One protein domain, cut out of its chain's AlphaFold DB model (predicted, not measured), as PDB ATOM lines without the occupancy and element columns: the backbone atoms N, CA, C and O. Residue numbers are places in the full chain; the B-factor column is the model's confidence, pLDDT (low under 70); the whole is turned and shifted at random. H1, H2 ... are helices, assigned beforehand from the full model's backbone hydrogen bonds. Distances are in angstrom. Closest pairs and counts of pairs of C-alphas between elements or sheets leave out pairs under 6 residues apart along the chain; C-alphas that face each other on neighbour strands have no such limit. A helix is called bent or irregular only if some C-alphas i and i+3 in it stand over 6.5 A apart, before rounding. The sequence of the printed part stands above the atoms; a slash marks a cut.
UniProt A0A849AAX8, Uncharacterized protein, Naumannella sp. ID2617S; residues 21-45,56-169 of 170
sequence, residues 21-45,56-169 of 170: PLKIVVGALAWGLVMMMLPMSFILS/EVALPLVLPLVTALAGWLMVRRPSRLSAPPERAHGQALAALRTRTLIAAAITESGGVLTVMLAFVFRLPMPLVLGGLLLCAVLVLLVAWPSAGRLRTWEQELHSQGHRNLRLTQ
ATOM      1  N   PRO A  21     162.775 167.788 162.543       86.62
ATOM      2  CA  PRO A  21     162.763 166.366 162.193       86.62
ATOM      3  C   PRO A  21     161.562 165.627 162.793       86.62
ATOM      4  O   PRO A  21     160.955 164.796 162.128       86.62
ATOM      5  N   LEU A  22     161.154 165.972 164.016       86.56
ATOM      6  CA  LEU A  22     159.993 165.349 164.653       86.56
ATOM      7  C   LEU A  22     158.676 165.785 163.989       86.56
ATOM      8  O   LEU A  22     157.785 164.960 163.813       86.56
ATOM      9  N   LYS A  23     158.564 167.055 163.572       90.62
ATOM     10  CA  LYS A  23     157.415 167.554 162.793       90.62
ATOM     11  C   LYS A  23     157.300 166.854 161.444       90.62
ATOM     12  O   LYS A  23     156.195 166.500 161.056       90.62
ATOM     13  N   ILE A  24     158.428 166.647 160.760       91.56
ATOM     14  CA  ILE A  24     158.474 165.948 159.473       91.56
ATOM     15  C   ILE A  24     157.972 164.516 159.642       91.56
ATOM     16  O   ILE A  24     157.111 164.097 158.880       91.56
ATOM     17  N   VAL A  25     158.439 163.792 160.666       91.25
ATOM     18  CA  VAL A  25     157.991 162.412 160.911       91.25
ATOM     19  C   VAL A  25     156.494 162.355 161.218       91.25
ATOM     20  O   VAL A  25     155.777 161.592 160.584       91.25
ATOM     21  N   VAL A  26     155.991 163.189 162.135       92.06
ATOM     22  CA  VAL A  26     154.552 163.209 162.469       92.06
ATOM     23  C   VAL A  26     153.702 163.613 161.258       92.06
ATOM     24  O   VAL A  26     152.654 163.017 161.017       92.06
ATOM     25  N   GLY A  27     154.169 164.584 160.469       92.12
ATOM     26  CA  GLY A  27     153.519 164.983 159.221       92.12
ATOM     27  C   GLY A  27     153.506 163.866 158.178       92.12
ATOM     28  O   GLY A  27     152.479 163.647 157.545       92.12
ATOM     29  N   ALA A  28     154.605 163.122 158.038       92.75
ATOM     30  CA  ALA A  28     154.701 161.986 157.127       92.75
ATOM     31  C   ALA A  28     153.758 160.840 157.527       92.75
ATOM     32  O   ALA A  28     153.123 160.265 156.649       92.75
ATOM     33  N   LEU A  29     153.608 160.554 158.826       91.88
ATOM     34  CA  LEU A  29     152.653 159.552 159.322       91.88
ATOM     35  C   LEU A  29     151.206 159.953 159.004       91.88
ATOM     36  O   LEU A  29     150.448 159.170 158.436       91.88
ATOM     37  N   ALA A  30     150.833 161.206 159.286       92.56
ATOM     38  CA  ALA A  30     149.506 161.716 158.936       92.56
ATOM     39  C   ALA A  30     149.262 161.691 157.415       92.56
ATOM     40  O   ALA A  30     148.180 161.322 156.961       92.56
ATOM     41  N   TRP A  31     150.276 162.038 156.618       94.81
ATOM     42  CA  TRP A  31     150.199 161.985 155.159       94.81
ATOM     43  C   TRP A  31     150.080 160.559 154.620       94.81
ATOM     44  O   TRP A  31     149.339 160.334 153.667       94.81
ATOM     45  N   GLY A  32     150.751 159.587 155.241       92.81
ATOM     46  CA  GLY A  32     150.639 158.170 154.894       92.81
ATOM     47  C   GLY A  32     149.195 157.669 154.971       92.81
ATOM     48  O   GLY A  32     148.720 157.024 154.038       92.81
ATOM     49  N   LEU A  33     148.463 158.057 156.019       92.44
ATOM     50  CA  LEU A  33     147.036 157.736 156.175       92.44
ATOM     51  C   LEU A  33     146.164 158.362 155.077       92.44
ATOM     52  O   LEU A  33     145.240 157.719 154.581       92.44
ATOM     53  N   VAL A  34     146.472 159.593 154.662       93.00
ATOM     54  CA  VAL A  34     145.790 160.247 153.531       93.00
ATOM     55  C   VAL A  34     146.114 159.530 152.222       93.00
ATOM     56  O   VAL A  34     145.221 159.259 151.427       93.00
ATOM     57  N   MET A  35     147.373 159.150 152.011       93.19
ATOM     58  CA  MET A  35     147.793 158.415 150.819       93.19
ATOM     59  C   MET A  35     147.150 157.031 150.722       93.19
ATOM     60  O   MET A  35     146.859 156.586 149.615       93.19
ATOM     61  N   MET A  36     146.846 156.381 151.851       90.25
ATOM     62  CA  MET A  36     146.088 155.125 151.880       90.25
ATOM     63  C   MET A  36     144.643 155.265 151.378       90.25
ATOM     64  O   MET A  36     144.062 154.274 150.942       90.25
ATOM     65  N   MET A  37     144.059 156.465 151.359       90.31
ATOM     66  CA  MET A  37     142.705 156.670 150.827       90.31
ATOM     67  C   MET A  37     142.610 156.342 149.337       90.31
ATOM     68  O   MET A  37     141.604 155.790 148.891       90.31
ATOM     69  N   LEU A  38     143.666 156.645 148.577       90.12
ATOM     70  CA  LEU A  38     143.707 156.427 147.136       90.12
ATOM     71  C   LEU A  38     143.571 154.936 146.772       90.12
ATOM     72  O   LEU A  38     142.589 154.602 146.112       90.12
ATOM     73  N   PRO A  39     144.454 154.012 147.208       88.94
ATOM     74  CA  PRO A  39     144.296 152.593 146.899       88.94
ATOM     75  C   PRO A  39     142.997 152.022 147.475       88.94
ATOM     76  O   PRO A  39     142.338 151.236 146.800       88.94
ATOM     77  N   MET A  40     142.576 152.462 148.667       85.19
ATOM     78  CA  MET A  40     141.312 152.005 149.249       85.19
ATOM     79  C   MET A  40     140.127 152.366 148.353       85.19
ATOM     80  O   MET A  40     139.246 151.529 148.172       85.19
ATOM     81  N   SER A  41     140.122 153.557 147.740       83.50
ATOM     82  CA  SER A  41     139.047 153.980 146.829       83.50
ATOM     83  C   SER A  41     138.924 153.082 145.598       83.50
ATOM     84  O   SER A  41     137.814 152.769 145.187       83.50
ATOM     85  N   PHE A  42     140.038 152.570 145.067       85.31
ATOM     86  CA  PHE A  42     140.009 151.619 143.954       85.31
ATOM     87  C   PHE A  42     139.569 150.215 144.377       85.31
ATOM     88  O   PHE A  42     138.865 149.546 143.623       85.31
ATOM     89  N   ILE A  43     139.983 149.769 145.566       81.56
ATOM     90  CA  ILE A  43     139.723 148.412 146.062       81.56
ATOM     91  C   ILE A  43     138.271 148.262 146.537       81.56
ATOM     92  O   ILE A  43     137.595 147.305 146.175       81.56
ATOM     93  N   LEU A  44     137.770 149.219 147.321       72.19
ATOM     94  CA  LEU A  44     136.441 149.150 147.935       72.19
ATOM     95  C   LEU A  44     135.313 149.677 147.031       72.19
ATOM     96  O   LEU A  44     134.145 149.515 147.363       72.19
ATOM     97  N   SER A  45     135.620 150.301 145.890       66.56
ATOM     98  CA  SER A  45     134.590 150.779 144.953       66.56
ATOM     99  C   SER A  45     133.999 149.672 144.071       66.56
ATOM    100  O   SER A  45     133.044 149.951 143.346       66.56
ATOM    101  N   GLU A  56     128.964 147.769 163.774       78.00
ATOM    102  CA  GLU A  56     130.219 147.722 163.018       78.00
ATOM    103  C   GLU A  56     130.450 148.979 162.166       78.00
ATOM    104  O   GLU A  56     131.589 149.400 161.968       78.00
ATOM    105  N   VAL A  57     129.367 149.642 161.748       79.88
ATOM    106  CA  VAL A  57     129.378 150.877 160.950       79.88
ATOM    107  C   VAL A  57     130.047 152.034 161.711       79.88
ATOM    108  O   VAL A  57     130.638 152.924 161.104       79.88
ATOM    109  N   ALA A  58     130.026 152.015 163.047       84.81
ATOM    110  CA  ALA A  58     130.663 153.046 163.868       84.81
ATOM    111  C   ALA A  58     132.170 152.810 164.092       84.81
ATOM    112  O   ALA A  58     132.895 153.753 164.427       84.81
ATOM    113  N   LEU A  59     132.668 151.581 163.907       86.12
ATOM    114  CA  LEU A  59     134.051 151.215 164.237       86.12
ATOM    115  C   LEU A  59     135.122 152.059 163.518       86.12
ATOM    116  O   LEU A  59     136.076 152.453 164.196       86.12
ATOM    117  N   PRO A  60     134.974 152.421 162.223       86.69
ATOM    118  CA  PRO A  60     135.914 153.299 161.513       86.69
ATOM    119  C   PRO A  60     136.110 154.670 162.148       86.69
ATOM    120  O   PRO A  60     137.131 155.311 161.928       86.69
ATOM    121  N   LEU A  61     135.128 155.140 162.916       88.00
ATOM    122  CA  LEU A  61     135.170 156.442 163.576       88.00
ATOM    123  C   LEU A  61     135.573 156.303 165.046       88.00
ATOM    124  O   LEU A  61     136.329 157.125 165.563       88.00
ATOM    125  N   VAL A  62     135.120 155.241 165.715       90.62
ATOM    126  CA  VAL A  62     135.409 154.999 167.134       90.62
ATOM    127  C   VAL A  62     136.873 154.612 167.355       90.62
ATOM    128  O   VAL A  62     137.500 155.111 168.289       90.62
ATOM    129  N   LEU A  63     137.456 153.761 166.507       90.06
ATOM    130  CA  LEU A  63     138.834 153.293 166.700       90.06
ATOM    131  C   LEU A  63     139.889 154.403 166.624       90.06
ATOM    132  O   LEU A  63     140.739 154.454 167.523       90.06
ATOM    133  N   PRO A  64     139.850 155.318 165.635       90.62
ATOM    134  CA  PRO A  64     140.722 156.487 165.639       90.62
ATOM    135  C   PRO A  64     140.609 157.305 166.931       90.62
ATOM    136  O   PRO A  64     141.624 157.748 167.461       90.62
ATOM    137  N   LEU A  65     139.406 157.453 167.496       93.12
ATOM    138  CA  LEU A  65     139.206 158.195 168.747       93.12
ATOM    139  C   LEU A  65     139.813 157.476 169.959       93.12
ATOM    140  O   LEU A  65     140.496 158.105 170.769       93.12
ATOM    141  N   VAL A  66     139.603 156.163 170.081       92.88
ATOM    142  CA  VAL A  66     140.144 155.357 171.192       92.88
ATOM    143  C   VAL A  66     141.674 155.345 171.164       92.88
ATOM    144  O   VAL A  66     142.328 155.559 172.188       92.88
ATOM    145  N   THR A  67     142.255 155.142 169.985       92.31
ATOM    146  CA  THR A  67     143.712 155.139 169.801       92.31
ATOM    147  C   THR A  67     144.320 156.528 170.011       92.31
ATOM    148  O   THR A  67     145.345 156.647 170.686       92.31
ATOM    149  N   ALA A  68     143.651 157.593 169.561       91.12
ATOM    150  CA  ALA A  68     144.050 158.969 169.855       91.12
ATOM    151  C   ALA A  68     144.033 159.279 171.356       91.12
ATOM    152  O   ALA A  68     144.966 159.905 171.867       91.12
ATOM    153  N   LEU A  69     143.017 158.813 172.089       93.12
ATOM    154  CA  LEU A  69     142.948 158.975 173.542       93.12
ATOM    155  C   LEU A  69     144.122 158.269 174.237       93.12
ATOM    156  O   LEU A  69     144.769 158.853 175.112       93.12
ATOM    157  N   ALA A  70     144.447 157.043 173.820       90.56
ATOM    158  CA  ALA A  70     145.601 156.310 174.338       90.56
ATOM    159  C   ALA A  70     146.929 157.039 174.045       90.56
ATOM    160  O   ALA A  70     147.755 157.211 174.948       90.56
ATOM    161  N   GLY A  71     147.114 157.538 172.817       88.12
ATOM    162  CA  GLY A  71     148.279 158.340 172.437       88.12
ATOM    163  C   GLY A  71     148.392 159.635 173.250       88.12
ATOM    164  O   GLY A  71     149.467 159.984 173.752       88.12
ATOM    165  N   TRP A  72     147.271 160.318 173.472       89.31
ATOM    166  CA  TRP A  72     147.208 161.545 174.264       89.31
ATOM    167  C   TRP A  72     147.612 161.318 175.722       89.31
ATOM    168  O   TRP A  72     148.407 162.088 176.274       89.31
ATOM    169  N   LEU A  73     147.145 160.225 176.332       88.06
ATOM    170  CA  LEU A  73     147.546 159.832 177.685       88.06
ATOM    171  C   LEU A  73     149.055 159.556 177.772       88.06
ATOM    172  O   LEU A  73     149.695 159.941 178.755       88.06
ATOM    173  N   MET A  74     149.650 158.946 176.744       82.56
ATOM    174  CA  MET A  74     151.088 158.648 176.713       82.56
ATOM    175  C   MET A  74     151.963 159.902 176.628       82.56
ATOM    176  O   MET A  74     152.995 159.986 177.305       82.56
ATOM    177  N   VAL A  75     151.543 160.911 175.861       82.94
ATOM    178  CA  VAL A  75     152.290 162.179 175.765       82.94
ATOM    179  C   VAL A  75     152.159 163.014 177.036       82.94
ATOM    180  O   VAL A  75     153.084 163.752 177.365       82.94
ATOM    181  N   ARG A  76     151.057 162.892 177.783       78.69
ATOM    182  CA  ARG A  76     150.818 163.700 178.992       78.69
ATOM    183  C   ARG A  76     151.393 163.137 180.285       78.69
ATOM    184  O   ARG A  76     151.524 163.889 181.245       78.69
ATOM    185  N   ARG A  77     151.734 161.848 180.356       70.94
ATOM    186  CA  ARG A  77     152.299 161.284 181.595       70.94
ATOM    187  C   ARG A  77     153.619 161.985 181.953       70.94
ATOM    188  O   ARG A  77     154.485 162.063 181.089       70.94
ATOM    189  N   PRO A  78     153.853 162.438 183.191       59.09
ATOM    190  CA  PRO A  78     155.152 162.996 183.559       59.09
ATOM    191  C   PRO A  78     156.252 161.938 183.383       59.09
ATOM    192  O   PRO A  78     156.044 160.742 183.625       59.09
ATOM    193  N   SER A  79     157.428 162.335 182.895       61.88
ATOM    194  CA  SER A  79     158.604 161.464 182.916       61.88
ATOM    195  C   SER A  79     159.129 161.372 184.340       61.88
ATOM    196  O   SER A  79     159.476 162.388 184.923       61.88
ATOM    197  N   ARG A  80     159.245 160.153 184.882       60.50
ATOM    198  CA  ARG A  80     159.935 159.885 186.160       60.50
ATOM    199  C   ARG A  80     161.467 159.993 186.043       60.50
ATOM    200  O   ARG A  80     162.191 159.427 186.854       60.50
ATOM    201  N   LEU A  81     161.968 160.631 184.987       58.72
ATOM    202  CA  LEU A  81     163.397 160.721 184.720       58.72
ATOM    203  C   LEU A  81     163.985 161.775 185.652       58.72
ATOM    204  O   LEU A  81     163.656 162.946 185.554       58.72
ATOM    205  N   SER A  82     164.845 161.349 186.566       57.91
ATOM    206  CA  SER A  82     165.617 162.257 187.408       57.91
ATOM    207  C   SER A  82     166.945 162.527 186.710       57.91
ATOM    208  O   SER A  82     167.813 161.657 186.679       57.91
ATOM    209  N   ALA A  83     167.080 163.700 186.097       58.00
ATOM    210  CA  ALA A  83     168.296 164.106 185.401       58.00
ATOM    211  C   ALA A  83     169.130 165.052 186.278       58.00
ATOM    212  O   ALA A  83     168.555 165.953 186.895       58.00
ATOM    213  N   PRO A  84     170.471 164.942 186.283       59.94
ATOM    214  CA  PRO A  84     171.323 166.054 186.685       59.94
ATOM    215  C   PRO A  84     171.009 167.289 185.815       59.94
ATOM    216  O   PRO A  84     170.782 167.127 184.609       59.94
ATOM    217  N   PRO A  85     171.017 168.513 186.374       63.16
ATOM    218  CA  PRO A  85     170.595 169.730 185.672       63.16
ATOM    219  C   PRO A  85     171.374 169.988 184.372       63.16
ATOM    220  O   PRO A  85     170.798 170.464 183.400       63.16
ATOM    221  N   GLU A  86     172.642 169.579 184.306       64.38
ATOM    222  CA  GLU A  86     173.506 169.713 183.122       64.38
ATOM    223  C   GLU A  86     173.059 168.856 181.923       64.38
ATOM    224  O   GLU A  86     173.390 169.162 180.780       64.38
ATOM    225  N   ARG A  87     172.287 167.782 182.154       68.75
ATOM    226  CA  ARG A  87     171.762 166.890 181.101       68.75
ATOM    227  C   ARG A  87     170.247 167.010 180.912       68.75
ATOM    228  O   ARG A  87     169.689 166.302 180.069       68.75
ATOM    229  N   ALA A  88     169.585 167.896 181.658       68.31
ATOM    230  CA  ALA A  88     168.128 168.013 181.687       68.31
ATOM    231  C   ALA A  88     167.535 168.313 180.301       68.31
ATOM    232  O   ALA A  88     166.601 167.635 179.885       68.31
ATOM    233  N   HIS A  89     168.125 169.242 179.538       70.81
ATOM    234  CA  HIS A  89     167.645 169.600 178.195       70.81
ATOM    235  C   HIS A  89     167.734 168.433 177.195       70.81
ATOM    236  O   HIS A  89     166.766 168.115 176.503       70.81
ATOM    237  N   GLY A  90     168.878 167.738 177.147       74.38
ATOM    238  CA  GLY A  90     169.073 166.594 176.250       74.38
ATOM    239  C   GLY A  90     168.135 165.427 176.571       74.38
ATOM    240  O   GLY A  90     167.562 164.819 175.664       74.38
ATOM    241  N   GLN A  91     167.915 165.150 177.861       75.75
ATOM    242  CA  GLN A  91     166.979 164.113 178.300       75.75
ATOM    243  C   GLN A  91     165.513 164.511 178.076       75.75
ATOM    244  O   GLN A  91     164.722 163.661 177.665       75.75
ATOM    245  N   ALA A  92     165.158 165.788 178.257       73.88
ATOM    246  CA  ALA A  92     163.830 166.315 177.935       73.88
ATOM    247  C   ALA A  92     163.509 166.136 176.448       73.88
ATOM    248  O   ALA A  92     162.442 165.635 176.092       73.88
ATOM    249  N   LEU A  93     164.457 166.488 175.573       77.38
ATOM    250  CA  LEU A  93     164.299 166.357 174.128       77.38
ATOM    251  C   LEU A  93     164.191 164.889 173.695       77.38
ATOM    252  O   LEU A  93     163.342 164.559 172.866       77.38
ATOM    253  N   ALA A  94     165.020 164.003 174.255       80.69
ATOM    254  CA  ALA A  94     164.943 162.569 173.986       80.69
ATOM    255  C   ALA A  94     163.589 161.992 174.428       80.69
ATOM    256  O   ALA A  94     162.920 161.315 173.646       80.69
ATOM    257  N   ALA A  95     163.134 162.331 175.637       79.50
ATOM    258  CA  ALA A  95     161.850 161.876 176.152       79.50
ATOM    259  C   ALA A  95     160.668 162.416 175.326       79.50
ATOM    260  O   ALA A  95     159.741 161.661 175.021       79.50
ATOM    261  N   LEU A  96     160.727 163.686 174.903       82.69
ATOM    262  CA  LEU A  96     159.738 164.288 174.010       82.69
ATOM    263  C   LEU A  96     159.692 163.552 172.668       82.69
ATOM    264  O   LEU A  96     158.601 163.208 172.214       82.69
ATOM    265  N   ARG A  97     160.848 163.272 172.048       84.81
ATOM    266  CA  ARG A  97     160.930 162.517 170.784       84.81
ATOM    267  C   ARG A  97     160.291 161.141 170.921       84.81
ATOM    268  O   ARG A  97     159.355 160.845 170.185       84.81
ATOM    269  N   THR A  98     160.739 160.335 171.882       86.00
ATOM    270  CA  THR A  98     160.240 158.966 172.072       86.00
ATOM    271  C   THR A  98     158.734 158.943 172.308       86.00
ATOM    272  O   THR A  98     158.023 158.165 171.683       86.00
ATOM    273  N   ARG A  99     158.212 159.827 173.161       86.50
ATOM    274  CA  ARG A  99     156.776 159.840 173.483       86.50
ATOM    275  C   ARG A  99     155.912 160.373 172.362       86.50
ATOM    276  O   ARG A  99     154.814 159.870 172.163       86.50
ATOM    277  N   THR A 100     156.414 161.365 171.636       87.94
ATOM    278  CA  THR A 100     155.734 161.878 170.449       87.94
ATOM    279  C   THR A 100     155.617 160.786 169.391       87.94
ATOM    280  O   THR A 100     154.531 160.580 168.864       87.94
ATOM    281  N   LEU A 101     156.697 160.038 169.143       89.62
ATOM    282  CA  LEU A 101     156.689 158.919 168.198       89.62
ATOM    283  C   LEU A 101     155.758 157.791 168.649       89.62
ATOM    284  O   LEU A 101     154.950 157.329 167.853       89.62
ATOM    285  N   ILE A 102     155.820 157.389 169.921       90.94
ATOM    286  CA  ILE A 102     154.935 156.347 170.460       90.94
ATOM    287  C   ILE A 102     153.469 156.766 170.331       90.94
ATOM    288  O   ILE A 102     152.645 155.978 169.884       90.94
ATOM    289  N   ALA A 103     153.124 158.001 170.690       90.56
ATOM    290  CA  ALA A 103     151.744 158.454 170.582       90.56
ATOM    291  C   ALA A 103     151.273 158.635 169.143       90.56
ATOM    292  O   ALA A 103     150.114 158.337 168.865       90.56
ATOM    293  N   ALA A 104     152.151 159.078 168.240       91.12
ATOM    294  CA  ALA A 104     151.853 159.114 166.814       91.12
ATOM    295  C   ALA A 104     151.559 157.702 166.292       91.12
ATOM    296  O   ALA A 104     150.502 157.503 165.707       91.12
ATOM    297  N   ALA A 105     152.416 156.723 166.596       92.31
ATOM    298  CA  ALA A 105     152.247 155.331 166.173       92.31
ATOM    299  C   ALA A 105     150.985 154.677 166.764       92.31
ATOM    300  O   ALA A 105     150.233 154.012 166.055       92.31
ATOM    301  N   ILE A 106     150.706 154.899 168.056       93.62
ATOM    302  CA  ILE A 106     149.466 154.417 168.684       93.62
ATOM    303  C   ILE A 106     148.257 155.032 167.976       93.62
ATOM    304  O   ILE A 106     147.335 154.305 167.629       93.62
ATOM    305  N   THR A 107     148.262 156.341 167.724       91.75
ATOM    306  CA  THR A 107     147.127 157.018 167.075       91.75
ATOM    307  C   THR A 107     146.947 156.554 165.627       91.75
ATOM    308  O   THR A 107     145.829 156.255 165.219       91.75
ATOM    309  N   GLU A 108     148.040 156.418 164.873       93.38
ATOM    310  CA  GLU A 108     148.052 155.915 163.493       93.38
ATOM    311  C   GLU A 108     147.504 154.486 163.392       93.38
ATOM    312  O   GLU A 108     146.779 154.165 162.448       93.38
ATOM    313  N   SER A 109     147.780 153.634 164.387       93.12
ATOM    314  CA  SER A 109     147.269 152.259 164.401       93.12
ATOM    315  C   SER A 109     145.740 152.187 164.302       93.12
ATOM    316  O   SER A 109     145.214 151.237 163.726       93.12
ATOM    317  N   GLY A 110     145.015 153.216 164.760       91.31
ATOM    318  CA  GLY A 110     143.564 153.313 164.585       91.31
ATOM    319  C   GLY A 110     143.135 153.373 163.117       91.31
ATOM    320  O   GLY A 110     142.126 152.773 162.746       91.31
ATOM    321  N   GLY A 111     143.917 154.039 162.266       90.88
ATOM    322  CA  GLY A 111     143.698 154.094 160.821       90.88
ATOM    323  C   GLY A 111     143.984 152.753 160.147       90.88
ATOM    324  O   GLY A 111     143.185 152.287 159.338       90.88
ATOM    325  N   VAL A 112     145.062 152.073 160.551       92.31
ATOM    326  CA  VAL A 112     145.383 150.719 160.062       92.31
ATOM    327  C   VAL A 112     144.291 149.719 160.454       92.31
ATOM    328  O   VAL A 112     143.828 148.947 159.618       92.31
ATOM    329  N   LEU A 113     143.814 149.768 161.700       92.94
ATOM    330  CA  LEU A 113     142.702 148.931 162.154       92.94
ATOM    331  C   LEU A 113     141.407 149.250 161.399       92.94
ATOM    332  O   LEU A 113     140.673 148.335 161.044       92.94
ATOM    333  N   THR A 114     141.151 150.525 161.095       90.88
ATOM    334  CA  THR A 114     140.005 150.939 160.269       90.88
ATOM    335  C   THR A 114     140.062 150.308 158.878       90.88
ATOM    336  O   THR A 114     139.056 149.789 158.400       90.88
ATOM    337  N   VAL A 115     141.243 150.285 158.253       90.56
ATOM    338  CA  VAL A 115     141.475 149.604 156.969       90.56
ATOM    339  C   VAL A 115     141.208 148.106 157.094       90.56
ATOM    340  O   VAL A 115     140.462 147.558 156.289       90.56
ATOM    341  N   MET A 116     141.751 147.442 158.117       91.06
ATOM    342  CA  MET A 116     141.526 146.005 158.329       91.06
ATOM    343  C   MET A 116     140.041 145.678 158.511       91.06
ATOM    344  O   MET A 116     139.528 144.754 157.882       91.06
ATOM    345  N   LEU A 117     139.331 146.460 159.325       87.62
ATOM    346  CA  LEU A 117     137.897 146.281 159.531       87.62
ATOM    347  C   LEU A 117     137.090 146.549 158.269       87.62
ATOM    348  O   LEU A 117     136.090 145.874 158.054       87.62
ATOM    349  N   ALA A 118     137.518 147.490 157.425       87.12
ATOM    350  CA  ALA A 118     136.855 147.744 156.153       87.12
ATOM    351  C   ALA A 118     136.804 146.488 155.277       87.12
ATOM    352  O   ALA A 118     135.773 146.211 154.670       87.12
ATOM    353  N   PHE A 119     137.884 145.701 155.271       85.56
ATOM    354  CA  PHE A 119     137.935 144.426 154.561       85.56
ATOM    355  C   PHE A 119     137.110 143.328 155.240       85.56
ATOM    356  O   PHE A 119     136.408 142.592 154.553       85.56
ATOM    357  N   VAL A 120     137.180 143.221 156.572       87.12
ATOM    358  CA  VAL A 120     136.474 142.172 157.333       87.12
ATOM    359  C   VAL A 120     134.959 142.374 157.300       87.12
ATOM    360  O   VAL A 120     134.219 141.446 156.991       87.12
ATOM    361  N   PHE A 121     134.510 143.592 157.594       84.06
ATOM    362  CA  PHE A 121     133.099 143.952 157.756       84.06
ATOM    363  C   PHE A 121     132.493 144.608 156.523       84.06
ATOM    364  O   PHE A 121     131.356 145.066 156.569       84.06
ATOM    365  N   ARG A 122     133.241 144.662 155.414       83.19
ATOM    366  CA  ARG A 122     132.720 145.146 154.134       83.19
ATOM    367  C   ARG A 122     132.116 146.552 154.233       83.19
ATOM    368  O   ARG A 122     131.041 146.838 153.716       83.19
ATOM    369  N   LEU A 123     132.813 147.428 154.955       82.88
ATOM    370  CA  LEU A 123     132.287 148.732 155.352       82.88
ATOM    371  C   LEU A 123     132.163 149.694 154.164       82.88
ATOM    372  O   LEU A 123     132.995 149.665 153.252       82.88
ATOM    373  N   PRO A 124     131.179 150.612 154.197       84.19
ATOM    374  CA  PRO A 124     130.974 151.544 153.105       84.19
ATOM    375  C   PRO A 124     132.149 152.517 153.001       84.19
ATOM    376  O   PRO A 124     132.610 153.112 153.980       84.19
ATOM    377  N   MET A 125     132.593 152.710 151.765       86.12
ATOM    378  CA  MET A 125     133.769 153.495 151.398       86.12
ATOM    379  C   MET A 125     133.843 154.881 152.072       86.12
ATOM    380  O   MET A 125     134.881 155.196 152.660       86.12
ATOM    381  N   PRO A 126     132.759 155.688 152.104       87.25
ATOM    382  CA  PRO A 126     132.780 156.994 152.762       87.25
ATOM    383  C   PRO A 126     133.143 156.938 154.251       87.25
ATOM    384  O   PRO A 126     133.816 157.842 154.743       87.25
ATOM    385  N   LEU A 127     132.753 155.879 154.971       88.38
ATOM    386  CA  LEU A 127     133.094 155.722 156.389       88.38
ATOM    387  C   LEU A 127     134.563 155.384 156.585       88.38
ATOM    388  O   LEU A 127     135.195 155.903 157.500       88.38
ATOM    389  N   VAL A 128     135.116 154.548 155.710       89.19
ATOM    390  CA  VAL A 128     136.535 154.182 155.745       89.19
ATOM    391  C   VAL A 128     137.398 155.410 155.460       89.19
ATOM    392  O   VAL A 128     138.338 155.689 156.200       89.19
ATOM    393  N   LEU A 129     137.037 156.190 154.437       91.19
ATOM    394  CA  LEU A 129     137.713 157.449 154.116       91.19
ATOM    395  C   LEU A 129     137.583 158.471 155.248       91.19
ATOM    396  O   LEU A 129     138.576 159.087 155.635       91.19
ATOM    397  N   GLY A 130     136.384 158.616 155.816       90.94
ATOM    398  CA  GLY A 130     136.141 159.481 156.970       90.94
ATOM    399  C   GLY A 130     136.977 159.078 158.186       90.94
ATOM    400  O   GLY A 130     137.591 159.937 158.816       90.94
ATOM    401  N   GLY A 131     137.072 157.777 158.474       92.31
ATOM    402  CA  GLY A 131     137.887 157.227 159.558       92.31
ATOM    403  C   GLY A 131     139.385 157.453 159.362       92.31
ATOM    404  O   GLY A 131     140.073 157.889 160.287       92.31
ATOM    405  N   LEU A 132     139.894 157.245 158.144       93.25
ATOM    406  CA  LEU A 132     141.289 157.536 157.795       93.25
ATOM    407  C   LEU A 132     141.610 159.029 157.913       93.25
ATOM    408  O   LEU A 132     142.656 159.392 158.456       93.25
ATOM    409  N   LEU A 133     140.704 159.897 157.455       95.19
ATOM    410  CA  LEU A 133     140.883 161.346 157.527       95.19
ATOM    411  C   LEU A 133     140.880 161.815 158.979       95.19
ATOM    412  O   LEU A 133     141.756 162.575 159.393       95.19
ATOM    413  N   LEU A 134     139.926 161.311 159.763       94.88
ATOM    414  CA  LEU A 134     139.851 161.557 161.194       94.88
ATOM    415  C   LEU A 134     141.141 161.108 161.887       94.88
ATOM    416  O   LEU A 134     141.708 161.871 162.666       94.88
ATOM    417  N   CYS A 135     141.646 159.914 161.574       93.81
ATOM    418  CA  CYS A 135     142.896 159.408 162.132       93.81
ATOM    419  C   CYS A 135     144.089 160.313 161.784       93.81
ATOM    420  O   CYS A 135     144.842 160.687 162.684       93.81
ATOM    421  N   ALA A 136     144.222 160.755 160.530       93.94
ATOM    422  CA  ALA A 136     145.283 161.676 160.114       93.94
ATOM    423  C   ALA A 136     145.240 162.999 160.899       93.94
ATOM    424  O   ALA A 136     146.265 163.471 161.398       93.94
ATOM    425  N   VAL A 137     144.044 163.570 161.075       95.94
ATOM    426  CA  VAL A 137     143.841 164.777 161.889       95.94
ATOM    427  C   VAL A 137     144.202 164.519 163.353       95.94
ATOM    428  O   VAL A 137     144.885 165.337 163.971       95.94
ATOM    429  N   LEU A 138     143.801 163.380 163.918       94.06
ATOM    430  CA  LEU A 138     144.094 163.031 165.307       94.06
ATOM    431  C   LEU A 138     145.590 162.807 165.554       94.06
ATOM    432  O   LEU A 138     146.089 163.259 166.584       94.06
ATOM    433  N   VAL A 139     146.324 162.194 164.618       93.06
ATOM    434  CA  VAL A 139     147.794 162.074 164.695       93.06
ATOM    435  C   VAL A 139     148.421 163.459 164.833       93.06
ATOM    436  O   VAL A 139     149.241 163.679 165.730       93.06
ATOM    437  N   LEU A 140     147.992 164.415 164.005       93.38
ATOM    438  CA  LEU A 140     148.459 165.795 164.100       93.38
ATOM    439  C   LEU A 140     148.067 166.405 165.452       93.38
ATOM    440  O   LEU A 140     148.933 166.884 166.174       93.38
ATOM    441  N   LEU A 141     146.806 166.337 165.870       92.56
ATOM    442  CA  LEU A 141     146.359 166.967 167.121       92.56
ATOM    443  C   LEU A 141     147.041 166.395 168.376       92.56
ATOM    444  O   LEU A 141     147.445 167.143 169.271       92.56
ATOM    445  N   VAL A 142     147.194 165.073 168.453       89.62
ATOM    446  CA  VAL A 142     147.740 164.381 169.629       89.62
ATOM    447  C   VAL A 142     149.261 164.516 169.687       89.62
ATOM    448  O   VAL A 142     149.829 164.899 170.723       89.62
ATOM    449  N   ALA A 143     149.927 164.239 168.567       88.81
ATOM    450  CA  ALA A 143     151.371 164.073 168.512       88.81
ATOM    451  C   ALA A 143     152.124 165.294 167.958       88.81
ATOM    452  O   ALA A 143     153.342 165.232 167.835       88.81
ATOM    453  N   TRP A 144     151.479 166.431 167.659       90.00
ATOM    454  CA  TRP A 144     152.220 167.582 167.121       90.00
ATOM    455  C   TRP A 144     153.308 168.100 168.076       90.00
ATOM    456  O   TRP A 144     152.996 168.648 169.138       90.00
ATOM    457  N   PRO A 145     154.599 168.034 167.727       83.25
ATOM    458  CA  PRO A 145     155.638 168.493 168.634       83.25
ATOM    459  C   PRO A 145     155.601 170.024 168.758       83.25
ATOM    460  O   PRO A 145     155.772 170.772 167.792       83.25
ATOM    461  N   SER A 146     155.384 170.500 169.983       83.75
ATOM    462  CA  SER A 146     155.254 171.924 170.308       83.75
ATOM    463  C   SER A 146     156.394 172.389 171.209       83.75
ATOM    464  O   SER A 146     156.707 171.711 172.189       83.75
ATOM    465  N   ALA A 147     156.925 173.587 170.957       77.44
ATOM    466  CA  ALA A 147     157.940 174.205 171.814       77.44
ATOM    467  C   ALA A 147     157.446 174.431 173.257       77.44
ATOM    468  O   ALA A 147     158.230 174.326 174.192       77.44
ATOM    469  N   GLY A 148     156.142 174.673 173.448       76.38
ATOM    470  CA  GLY A 148     155.535 174.785 174.780       76.38
ATOM    471  C   GLY A 148     155.720 173.519 175.620       76.38
ATOM    472  O   GLY A 148     156.214 173.601 176.738       76.38
ATOM    473  N   ARG A 149     155.432 172.339 175.046       73.94
ATOM    474  CA  ARG A 149     155.662 171.041 175.710       73.94
ATOM    475  C   ARG A 149     157.124 170.846 176.112       73.94
ATOM    476  O   ARG A 149     157.371 170.418 177.228       73.94
ATOM    477  N   LEU A 150     158.077 171.190 175.244       77.12
ATOM    478  CA  LEU A 150     159.502 171.064 175.569       77.12
ATOM    479  C   LEU A 150     159.873 171.892 176.813       77.12
ATOM    480  O   LEU A 150     160.477 171.358 177.738       77.12
ATOM    481  N   ARG A 151     159.421 173.151 176.879       77.81
ATOM    482  CA  ARG A 151     159.676 174.036 178.029       77.81
ATOM    483  C   ARG A 151     159.045 173.518 179.320       77.81
ATOM    484  O   ARG A 151     159.694 173.544 180.360       77.81
ATOM    485  N   THR A 152     157.806 173.022 179.266       78.50
ATOM    486  CA  THR A 152     157.149 172.422 180.441       78.50
ATOM    487  C   THR A 152     157.951 171.232 180.968       78.50
ATOM    488  O   THR A 152     158.101 171.068 182.171       78.50
ATOM    489  N   TRP A 153     158.513 170.419 180.073       73.56
ATOM    490  CA  TRP A 153     159.280 169.229 180.439       73.56
ATOM    491  C   TRP A 153     160.653 169.569 181.011       73.56
ATOM    492  O   TRP A 153     161.088 168.941 181.973       73.56
ATOM    493  N   GLU A 154     161.315 170.583 180.461       75.81
ATOM    494  CA  GLU A 154     162.541 171.140 181.037       75.81
ATOM    495  C   GLU A 154     162.297 171.668 182.453       75.81
ATOM    496  O   GLU A 154     163.051 171.338 183.368       75.81
ATOM    497  N   GLN A 155     161.217 172.431 182.658       77.31
ATOM    498  CA  GLN A 155     160.833 172.947 183.975       77.31
ATOM    499  C   GLN A 155     160.530 171.816 184.966       77.31
ATOM    500  O   GLN A 155     161.012 171.847 186.101       77.31
ATOM    501  N   GLU A 156     159.790 170.792 184.535       73.94
ATOM    502  CA  GLU A 156     159.477 169.616 185.347       73.94
ATOM    503  C   GLU A 156     160.764 168.894 185.785       73.94
ATOM    504  O   GLU A 156     160.955 168.634 186.974       73.94
ATOM    505  N   LEU A 157     161.693 168.646 184.856       71.69
ATOM    506  CA  LEU A 157     162.967 167.972 185.128       71.69
ATOM    507  C   LEU A 157     163.882 168.792 186.044       71.69
ATOM    508  O   LEU A 157     164.482 168.233 186.965       71.69
ATOM    509  N   HIS A 158     163.947 170.113 185.854       71.12
ATOM    510  CA  HIS A 158     164.668 171.001 186.766       71.12
ATOM    511  C   HIS A 158     164.076 170.961 188.180       71.12
ATOM    512  O   HIS A 158     164.818 170.841 189.159       71.12
ATOM    513  N   SER A 159     162.745 170.987 188.307       74.00
ATOM    514  CA  SER A 159     162.077 170.922 189.613       74.00
ATOM    515  C   SER A 159     162.327 169.587 190.335       74.00
ATOM    516  O   SER A 159     162.568 169.566 191.547       74.00
ATOM    517  N   GLN A 160     162.353 168.475 189.593       69.56
ATOM    518  CA  GLN A 160     162.626 167.141 190.130       69.56
ATOM    519  C   GLN A 160     164.097 166.969 190.537       69.56
ATOM    520  O   GLN A 160     164.369 166.415 191.605       69.56
ATOM    521  N   GLY A 161     165.040 167.506 189.755       64.94
ATOM    522  CA  GLY A 161     166.465 167.523 190.099       64.94
ATOM    523  C   GLY A 161     166.739 168.237 191.427       64.94
ATOM    524  O   GLY A 161     167.431 167.698 192.292       64.94
ATOM    525  N   HIS A 162     166.118 169.402 191.652       64.25
ATOM    526  CA  HIS A 162     166.234 170.127 192.924       64.25
ATOM    527  C   HIS A 162     165.616 169.378 194.113       64.25
ATOM    528  O   HIS A 162     166.144 169.449 195.225       64.25
ATOM    529  N   ARG A 163     164.514 168.646 193.901       65.19
ATOM    530  CA  ARG A 163     163.889 167.820 194.947       65.19
ATOM    531  C   ARG A 163     164.782 166.657 195.372       65.19
ATOM    532  O   ARG A 163     164.933 166.430 196.569       65.19
ATOM    533  N   ASN A 164     165.400 165.964 194.418       61.47
ATOM    534  CA  ASN A 164     166.266 164.822 194.718       61.47
ATOM    535  C   ASN A 164     167.557 165.232 195.431       61.47
ATOM    536  O   ASN A 164     167.950 164.560 196.378       61.47
ATOM    537  N   LEU A 165     168.159 166.371 195.063       61.53
ATOM    538  CA  LEU A 165     169.351 166.884 195.750       61.53
ATOM    539  C   LEU A 165     169.091 167.188 197.236       61.53
ATOM    540  O   LEU A 165     169.950 166.931 198.077       61.53
ATOM    541  N   ARG A 166     167.891 167.680 197.576       63.50
ATOM    542  CA  ARG A 166     167.487 167.925 198.974       63.50
ATOM    543  C   ARG A 166     167.268 166.640 199.774       63.50
ATOM    544  O   ARG A 166     167.439 166.666 200.987       63.50
ATOM    545  N   LEU A 167     166.870 165.548 199.120       65.31
ATOM    546  CA  LEU A 167     166.679 164.249 199.772       65.31
ATOM    547  C   LEU A 167     168.009 163.538 200.037       65.31
ATOM    548  O   LEU A 167     168.112 162.834 201.028       65.31
ATOM    549  N   THR A 168     169.029 163.756 199.205       63.91
ATOM    550  CA  THR A 168     170.374 163.185 199.401       63.91
ATOM    551  C   THR A 168     171.244 163.930 200.420       63.91
ATOM    552  O   THR A 168     172.322 163.452 200.748       63.91
ATOM    553  N   GLN A 169     170.819 165.106 200.896       59.72
ATOM    554  CA  GLN A 169     171.537 165.905 201.905       59.72
ATOM    555  C   GLN A 169     170.991 165.739 203.336       59.72
ATOM    556  O   GLN A 169     171.443 166.439 204.240       59.72
TER     557      GLN A 169
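This is residues 21 to 45 and 56 to 169 of the 170 residues of an uncharacterized protein of Naumannella sp. ID2617S (UniProt A0A849AAX8). Four long helices, H1 to H4, lie side by side in a slender up-and-down bundle, each running against the one before it, with H3 and H4 packed together between H1 and H2. H3, the longest, reaches beyond the others at one end, and there H5 crosses its first residues 85 to 96 at a steep tilt and makes the rod longer. The printed part has 139 residues with five named helices, H1 to H5 in chain order, and no named strand; the class is all helix. The whole is loose, with a radius of gyration of the C-alphas of 18.8 A, and spans 68 by 27 by 18 A.

H1, residues 21 to 44, touches H4, residues 125 to 143, at a shallow tilt of 5 degrees, opposite ways; the closest C-alphas, of Ala 30 and Ala 136, are 4.4 A apart. With residues 22 to 33 alone H1 touches H3, residues 85 to 120, the hub; their closest C-alphas, of Val 26 and Ala 104, are 6.6 A apart. H2, residues 56 to 76, and H3 form a helical hairpin at 7 degrees, with the C-alphas of Gly 71 and Ala 103 closest at 3.9 A. H2 also touches H4, the same way at 6 degrees, closest at the C-alphas of Pro 60 and Gly 131, 4.8 A. H3 and H4 form a second helical hairpin, closest at the C-alphas of Gly 111 and Leu 132, 5.2 A. H5, residues 147 to 167, touches H3 at a steep tilt of 53 degrees, with the C-alphas of Ala 92 and Glu 154 closest at 5.9 A. H5 is apart from H1, H2 and H4, and H1 is apart from H2. In H4 and H5 every O i to N i+4 pair is within hydrogen-bond range; the counts are 17 of 20 in H1, 13 of 17 in H2 and 28 of 32 in H3.

H1 begins at C-alpha 21, (162.763, 166.366, 162.193), and is 34.5 A long. H2, 30.6 A, has a kink of 31 degrees near residue 63 and is only just irregular, with C-alphas 57 and 60 7.0 A apart. H3, 52.2 A, begins at C-alpha 85, (170.595, 169.730, 185.672), and is irregular, with C-alphas 86 and 89 7.7 A apart. H4 is 26.7 A long. H5, 30.9 A, ends at C-alpha 167, (166.679, 164.249, 199.772).

The two C-alphas farthest apart, of Ser 45 and Gln 169, are 69.6 A apart. Residues 46 to 55 are not printed, and C-alphas 45 and 56 are 18.8 A apart across this cut. Of the links printed whole, H2 to H3 is short, and H3 to H4 and H4 to H5 are tight. The mean pLDDT of the printed part is 82.9; it is under 70 at residue 45, residues 78 to 88 and residues 160 to 169.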